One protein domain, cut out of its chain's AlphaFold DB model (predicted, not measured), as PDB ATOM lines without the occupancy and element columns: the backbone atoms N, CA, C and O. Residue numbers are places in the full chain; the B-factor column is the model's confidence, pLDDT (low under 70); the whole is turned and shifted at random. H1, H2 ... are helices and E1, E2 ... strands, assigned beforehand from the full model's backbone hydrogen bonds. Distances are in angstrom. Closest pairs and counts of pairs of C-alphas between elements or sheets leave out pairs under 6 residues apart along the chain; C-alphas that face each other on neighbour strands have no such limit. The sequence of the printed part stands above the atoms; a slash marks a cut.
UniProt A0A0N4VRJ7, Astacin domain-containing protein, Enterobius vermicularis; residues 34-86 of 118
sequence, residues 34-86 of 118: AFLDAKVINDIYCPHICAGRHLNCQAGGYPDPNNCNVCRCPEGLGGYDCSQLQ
ATOM      1  N   ALA A  34     117.775  -3.680   3.004       90.44
ATOM      2  CA  ALA A  34     116.587  -2.893   2.731       90.44
ATOM      3  C   ALA A  34     116.003  -2.356   4.043       90.44
ATOM      4  O   ALA A  34     116.106  -2.991   5.094       90.44
ATOM      5  N   PHE A  35     115.315  -1.216   3.976       92.94
ATOM      6  CA  PHE A  35     114.649  -0.617   5.137       92.94
ATOM      7  C   PHE A  35     113.742  -1.612   5.882       92.94
ATOM      8  O   PHE A  35     113.751  -1.679   7.110       92.94
ATOM      9  N   LEU A  36     112.987  -2.420   5.131       92.19
ATOM     10  CA  LEU A  36     112.087  -3.425   5.694       92.19
ATOM     11  C   LEU A  36     112.837  -4.594   6.346       92.19
ATOM     12  O   LEU A  36     112.357  -5.119   7.345       92.19
ATOM     13  N   ASP A  37     114.017  -4.963   5.836       92.19
ATOM     14  CA  ASP A  37     114.852  -5.981   6.481       92.19
ATOM     15  C   ASP A  37     115.316  -5.473   7.860       92.19
ATOM     16  O   ASP A  37     115.177  -6.177   8.859       92.19
ATOM     17  N   ALA A  38     115.791  -4.222   7.934       91.31
ATOM     18  CA  ALA A  38     116.205  -3.592   9.190       91.31
ATOM     19  C   ALA A  38     115.048  -3.495  10.195       91.31
ATOM     20  O   ALA A  38     115.225  -3.786  11.376       91.31
ATOM     21  N   LYS A  39     113.848  -3.130   9.722       92.75
ATOM     22  CA  LYS A  39     112.632  -3.099  10.543       92.75
ATOM     23  C   LYS A  39     112.343  -4.463  11.166       92.75
ATOM     24  O   LYS A  39     112.225  -4.548  12.379       92.75
ATOM     25  N   VAL A  40     112.299  -5.527  10.360       92.56
ATOM     26  CA  VAL A  40     112.022  -6.888  10.854       92.56
ATOM     27  C   VAL A  40     113.072  -7.338  11.871       92.56
ATOM     28  O   VAL A  40     112.727  -7.911  12.902       92.56
ATOM     29  N   ILE A  41     114.353  -7.058  11.615       92.00
ATOM     30  CA  ILE A  41     115.435  -7.369  12.559       92.00
ATOM     31  C   ILE A  41     115.221  -6.622  13.883       92.00
ATOM     32  O   ILE A  41     115.291  -7.238  14.947       92.00
ATOM     33  N   ASN A  42     114.927  -5.322  13.832       91.38
ATOM     34  CA  ASN A  42     114.679  -4.516  15.026       91.38
ATOM     35  C   ASN A  42     113.414  -4.975  15.773       91.38
ATOM     36  O   ASN A  42     113.439  -5.067  16.996       91.38
ATOM     37  N   ASP A  43     112.344  -5.353  15.077       89.56
ATOM     38  CA  ASP A  43     111.118  -5.854  15.708       89.56
ATOM     39  C   ASP A  43     111.372  -7.155  16.497       89.56
ATOM     40  O   ASP A  43     110.821  -7.345  17.581       89.56
ATOM     41  N   ILE A  44     112.242  -8.039  15.990       91.94
ATOM     42  CA  ILE A  44     112.572  -9.321  16.634       91.94
ATOM     43  C   ILE A  44     113.562  -9.141  17.790       91.94
ATOM     44  O   ILE A  44     113.368  -9.706  18.866       91.94
ATOM     45  N   TYR A  45     114.642  -8.386  17.575       90.81
ATOM     46  CA  TYR A  45     115.750  -8.302  18.534       90.81
ATOM     47  C   TYR A  45     115.652  -7.113  19.497       90.81
ATOM     48  O   TYR A  45     116.363  -7.085  20.502       90.81
ATOM     49  N   CYS A  46     114.767  -6.150  19.233       90.94
ATOM     50  CA  CYS A  46     114.615  -4.917  20.007       90.94
ATOM     51  C   CYS A  46     113.167  -4.629  20.479       90.94
ATOM     52  O   CYS A  46     112.808  -3.454  20.616       90.94
ATOM     53  N   PRO A  47     112.326  -5.639  20.799       86.62
ATOM     54  CA  PRO A  47     110.876  -5.459  20.954       86.62
ATOM     55  C   PRO A  47     110.471  -4.552  22.125       86.62
ATOM     56  O   PRO A  47     109.387  -3.971  22.124       86.62
ATOM     57  N   HIS A  48     111.322  -4.420  23.145       87.12
ATOM     58  CA  HIS A  48     110.989  -3.701  24.379       87.12
ATOM     59  C   HIS A  48     111.659  -2.335  24.515       87.12
ATOM     60  O   HIS A  48     111.412  -1.636  25.493       87.12
ATOM     61  N   ILE A  49     112.492  -1.932  23.555       89.25
ATOM     62  CA  ILE A  49     113.303  -0.716  23.701       89.25
ATOM     63  C   ILE A  49     112.435   0.540  23.779       89.25
ATOM     64  O   ILE A  49     112.694   1.428  24.591       89.25
ATOM     65  N   CYS A  50     111.357   0.574  22.998       89.75
ATOM     66  CA  CYS A  50     110.388   1.664  23.009       89.75
ATOM     67  C   CYS A  50     109.056   1.278  23.665       89.75
ATOM     68  O   CYS A  50     108.041   1.934  23.427       89.75
ATOM     69  N   ALA A  51     109.042   0.238  24.509       87.31
ATOM     70  CA  ALA A  51     107.832  -0.181  25.210       87.31
ATOM     71  C   ALA A  51     107.271   0.965  26.076       87.31
ATOM     72  O   ALA A  51     107.994   1.591  26.849       87.31
ATOM     73  N   GLY A  52     105.975   1.253  25.925       82.69
ATOM     74  CA  GLY A  52     105.280   2.334  26.638       82.69
ATOM     75  C   GLY A  52     105.326   3.703  25.951       82.69
ATOM     76  O   GLY A  52     104.666   4.632  26.415       82.69
ATOM     77  N   ARG A  53     106.046   3.846  24.832       83.06
ATOM     78  CA  ARG A  53     105.944   5.024  23.963       83.06
ATOM     79  C   ARG A  53     105.070   4.715  22.760       83.06
ATOM     80  O   ARG A  53     105.344   3.797  21.996       83.06
ATOM     81  N   HIS A  54     104.039   5.530  22.578       80.38
ATOM     82  CA  HIS A  54     103.143   5.451  21.434       80.38
ATOM     83  C   HIS A  54     103.495   6.570  20.457       80.38
ATOM     84  O   HIS A  54     102.945   7.668  20.527       80.38
ATOM     85  N   LEU A  55     104.461   6.297  19.581       91.00
ATOM     86  CA  LEU A  55     104.783   7.161  18.452       91.00
ATOM     87  C   LEU A  55     104.151   6.579  17.186       91.00
ATOM     88  O   LEU A  55     104.451   5.450  16.799       91.00
ATOM     89  N   ASN A  56     103.274   7.349  16.544       93.12
ATOM     90  CA  ASN A  56     102.586   6.923  15.329       93.12
ATOM     91  C   ASN A  56     103.432   7.259  14.098       93.12
ATOM     92  O   ASN A  56     103.366   8.375  13.591       93.12
ATOM     93  N   CYS A  57     104.210   6.292  13.616       94.56
ATOM     94  CA  CYS A  57     104.992   6.442  12.390       94.56
ATOM     95  C   CYS A  57     104.129   6.218  11.138       94.56
ATOM     96  O   CYS A  57     103.431   5.210  11.020       94.56
ATOM     97  N   GLN A  58     104.212   7.139  10.183       95.31
ATOM     98  CA  GLN A  58     103.542   7.087   8.886       95.31
ATOM     99  C   GLN A  58     104.364   6.309   7.851       95.31
ATOM    100  O   GLN A  58     105.535   5.986   8.063       95.31
ATOM    101  N   ALA A  59     103.734   5.998   6.713       93.94
ATOM    102  CA  ALA A  59     104.380   5.429   5.523       93.94
ATOM    103  C   ALA A  59     105.236   4.168   5.778       93.94
ATOM    104  O   ALA A  59     106.214   3.905   5.082       93.94
ATOM    105  N   GLY A  60     104.870   3.371   6.787       91.44
ATOM    106  CA  GLY A  60     105.578   2.138   7.135       91.44
ATOM    107  C   GLY A  60     106.821   2.325   8.012       91.44
ATOM    108  O   GLY A  60     107.506   1.331   8.277       91.44
ATOM    109  N   GLY A  61     107.081   3.545   8.500       93.75
ATOM    110  CA  GLY A  61     108.118   3.833   9.489       93.75
ATOM    111  C   GLY A  61     107.951   3.048  10.796       93.75
ATOM    112  O   GLY A  61     106.924   2.405  11.036       93.75
ATOM    113  N   TYR A  62     108.976   3.080  11.643       93.44
ATOM    114  CA  TYR A  62     108.955   2.462  12.974       93.44
ATOM    115  C   TYR A  62     109.728   3.324  13.983       93.44
ATOM    116  O   TYR A  62     110.606   4.080  13.561       93.44
ATOM    117  N   PRO A  63     109.414   3.262  15.291       93.38
ATOM    118  CA  PRO A  63     110.139   4.032  16.303       93.38
ATOM    119  C   PRO A  63     111.632   3.700  16.284       93.38
ATOM    120  O   PRO A  63     111.989   2.523  16.261       93.38
ATOM    121  N   ASP A  64     112.506   4.711  16.298       92.38
ATOM    122  CA  ASP A  64     113.949   4.463  16.333       92.38
ATOM    123  C   ASP A  64     114.330   3.839  17.688       92.38
ATOM    124  O   ASP A  64     114.125   4.473  18.727       92.38
ATOM    125  N   PRO A  65     114.923   2.629  17.718       90.00
ATOM    126  CA  PRO A  65     115.356   2.006  18.966       90.00
ATOM    127  C   PRO A  65     116.389   2.841  19.743       90.00
ATOM    128  O   PRO A  65     116.502   2.724  20.957       90.00
ATOM    129  N   ASN A  66     117.146   3.713  19.077       88.75
ATOM    130  CA  ASN A  66     118.101   4.604  19.739       88.75
ATOM    131  C   ASN A  66     117.439   5.887  20.259       88.75
ATOM    132  O   ASN A  66     117.977   6.535  21.156       88.75
ATOM    133  N   ASN A  67     116.279   6.267  19.713       90.25
ATOM    134  CA  ASN A  67     115.506   7.421  20.155       90.25
ATOM    135  C   ASN A  67     114.008   7.216  19.893       90.25
ATOM    136  O   ASN A  67     113.466   7.603  18.863       90.25
ATOM    137  N   CYS A  68     113.307   6.697  20.893       91.25
ATOM    138  CA  CYS A  68     111.890   6.353  20.793       91.25
ATOM    139  C   CYS A  68     110.920   7.537  20.594       91.25
ATOM    140  O   CYS A  68     109.710   7.322  20.565       91.25
ATOM    141  N   ASN A  69     111.413   8.777  20.520       92.94
ATOM    142  CA  ASN A  69     110.599   9.963  20.233       92.94
ATOM    143  C   ASN A  69     110.650  10.374  18.748       92.94
ATOM    144  O   ASN A  69     110.010  11.353  18.373       92.94
ATOM    145  N   VAL A  70     111.412   9.658  17.915       93.75
ATOM    146  CA  VAL A  70     111.511   9.885  16.469       93.75
ATOM    147  C   VAL A  70     111.334   8.563  15.722       93.75
ATOM    148  O   VAL A  70     111.734   7.503  16.203       93.75
ATOM    149  N   CYS A  71     110.720   8.610  14.547       94.62
ATOM    150  CA  CYS A  71     110.597   7.458  13.666       94.62
ATOM    151  C   CYS A  71     111.820   7.317  12.759       94.62
ATOM    152  O   CYS A  71     112.339   8.297  12.224       94.62
ATOM    153  N   ARG A  72     112.224   6.072  12.501       93.19
ATOM    154  CA  ARG A  72     113.018   5.738  11.322       93.19
ATOM    155  C   ARG A  72     112.121   5.672  10.099       93.19
ATOM    156  O   ARG A  72     111.127   4.944  10.084       93.19
ATOM    157  N   CYS A  73     112.515   6.413   9.070       94.81
ATOM    158  CA  CYS A  73     111.730   6.595   7.858       94.81
ATOM    159  C   CYS A  73     112.344   5.862   6.662       94.81
ATOM    160  O   CYS A  73     113.573   5.782   6.564       94.81
ATOM    161  N   PRO A  74     111.508   5.355   5.738       93.62
ATOM    162  CA  PRO A  74     111.966   4.931   4.423       93.62
ATOM    163  C   PRO A  74     112.716   6.056   3.700       93.62
ATOM    164  O   PRO A  74     112.518   7.241   3.977       93.62
ATOM    165  N   GLU A  75     113.562   5.678   2.745       89.88
ATOM    166  CA  GLU A  75     114.318   6.635   1.939       89.88
ATOM    167  C   GLU A  75     113.384   7.648   1.249       89.88
ATOM    168  O   GLU A  75     112.340   7.281   0.709       89.88
ATOM    169  N   GLY A  76     113.743   8.935   1.305       90.38
ATOM    170  CA  GLY A  76     112.938  10.035   0.760       90.38
ATOM    171  C   GLY A  76     111.877  10.612   1.707       90.38
ATOM    172  O   GLY A  76     111.326  11.670   1.408       90.38
ATOM    173  N   LEU A  77     111.633   9.994   2.870       93.69
ATOM    174  CA  LEU A  77     110.737  10.518   3.910       93.69
ATOM    175  C   LEU A  77     111.500  10.956   5.164       93.69
ATOM    176  O   LEU A  77     112.588  10.469   5.467       93.69
ATOM    177  N   GLY A  78     110.930  11.896   5.905       91.88
ATOM    178  CA  GLY A  78     111.528  12.487   7.093       91.88
ATOM    179  C   GLY A  78     110.497  13.132   8.016       91.88
ATOM    180  O   GLY A  78     109.289  12.933   7.889       91.88
ATOM    181  N   GLY A  79     110.995  13.914   8.972       91.44
ATOM    182  CA  GLY A  79     110.197  14.408  10.094       91.44
ATOM    183  C   GLY A  79     110.126  13.397  11.240       91.44
ATOM    184  O   GLY A  79     110.675  12.300  11.160       91.44
ATOM    185  N   TYR A  80     109.461  13.781  12.332       93.62
ATOM    186  CA  TYR A  80     109.404  12.956  13.543       93.62
ATOM    187  C   TYR A  80     108.551  11.690  13.381       93.62
ATOM    188  O   TYR A  80     108.789  10.704  14.071       93.62
ATOM    189  N   ASP A  81     107.591  11.721  12.456       94.94
ATOM    190  CA  ASP A  81     106.607  10.675  12.179       94.94
ATOM    191  C   ASP A  81     106.657  10.158  10.731       94.94
ATOM    192  O   ASP A  81     105.782   9.401  10.332       94.94
ATOM    193  N   CYS A  82     107.655  10.545   9.931       96.00
ATOM    194  CA  CYS A  82     107.757  10.197   8.505       96.00
ATOM    195  C   CYS A  82     106.636  10.763   7.610       96.00
ATOM    196  O   CYS A  82     106.425  10.260   6.506       96.00
ATOM    197  N   SER A  83     105.912  11.794   8.063       94.94
ATOM    198  CA  SER A  83     104.873  12.464   7.261       94.94
ATOM    199  C   SER A  83     105.429  13.452   6.231       94.94
ATOM    200  O   SER A  83     104.718  13.852   5.310       94.94
ATOM    201  N   GLN A  84     106.687  13.863   6.382       93.56
ATOM    202  CA  GLN A  84     107.300  14.913   5.574       93.56
ATOM    203  C   GLN A  84     108.239  14.307   4.534       93.56
ATOM    204  O   GLN A  84     108.806  13.234   4.734       93.56
ATOM    205  N   LEU A  85     108.442  15.017   3.425       91.38
ATOM    206  CA  LEU A  85     109.517  14.680   2.498       91.38
ATOM    207  C   LEU A  85     110.856  14.991   3.159       91.38
ATOM    208  O   LEU A  85     111.022  16.029   3.803       91.38
ATOM    209  N   GLN A  86     111.812  14.084   2.995       87.81
ATOM    210  CA  GLN A  86     113.167  14.335   3.454       87.81
ATOM    211  C   GLN A  86     113.720  15.527   2.654       87.81
ATOM    212  O   GLN A  86     113.559  15.550   1.429       87.81
TER     213      GLN A  86
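What this domain is: This is residues 34 to 86 of the 118 residues of the protein "Astacin domain-containing protein" of Enterobius vermicularis (UniProt A0A0N4VRJ7). There is little regular structure: a small hairpin, E1 and E2, sits in the middle, with helix H1 to one side, a long loop, residues 46 to 61, and a tail, residues 73 to 86, that folds back on itself. The 53 printed residues include one named helix, then two named antiparallel strands; the class is mixed, with 20 residues in named elements. The whole is compact, radius of gyration of the C-alphas 10.4 A, spanning 29 by 24 by 15 A.

Where its parts are: Find C-alpha 35 at (114.649, -0.617, 5.137); from there H1, residues 35 to 45, runs 15.5 A. E1 is residues 62 to 64, 6.3 A; E2, residues 67 to 72, runs 9.3 A to C-alpha 72 at (113.018, 5.738, 11.322).

How they stand to each other: In the hairpin, look for N 64 and O 70, 2.9 A apart, and N 72 and O 62, 2.8 A; the directions differ by 129 degrees. The closest C-alphas of H1 and E1, Lys 39 and Tyr 62, are 7.1 A apart; H1 and E2 are apart. In H1 every O i to N i+4 pair is within hydrogen-bond range. Residues 77 to 78 pair antiparallel with 84 to 85.

The domain as a whole: The farthest C-alphas, Tyr 45 and Leu 85, are 28.7 A apart. The printed part has no cut. The link H1 to E1 is long, E1 to E2 tight. No printed residue is under 70 in pLDDT.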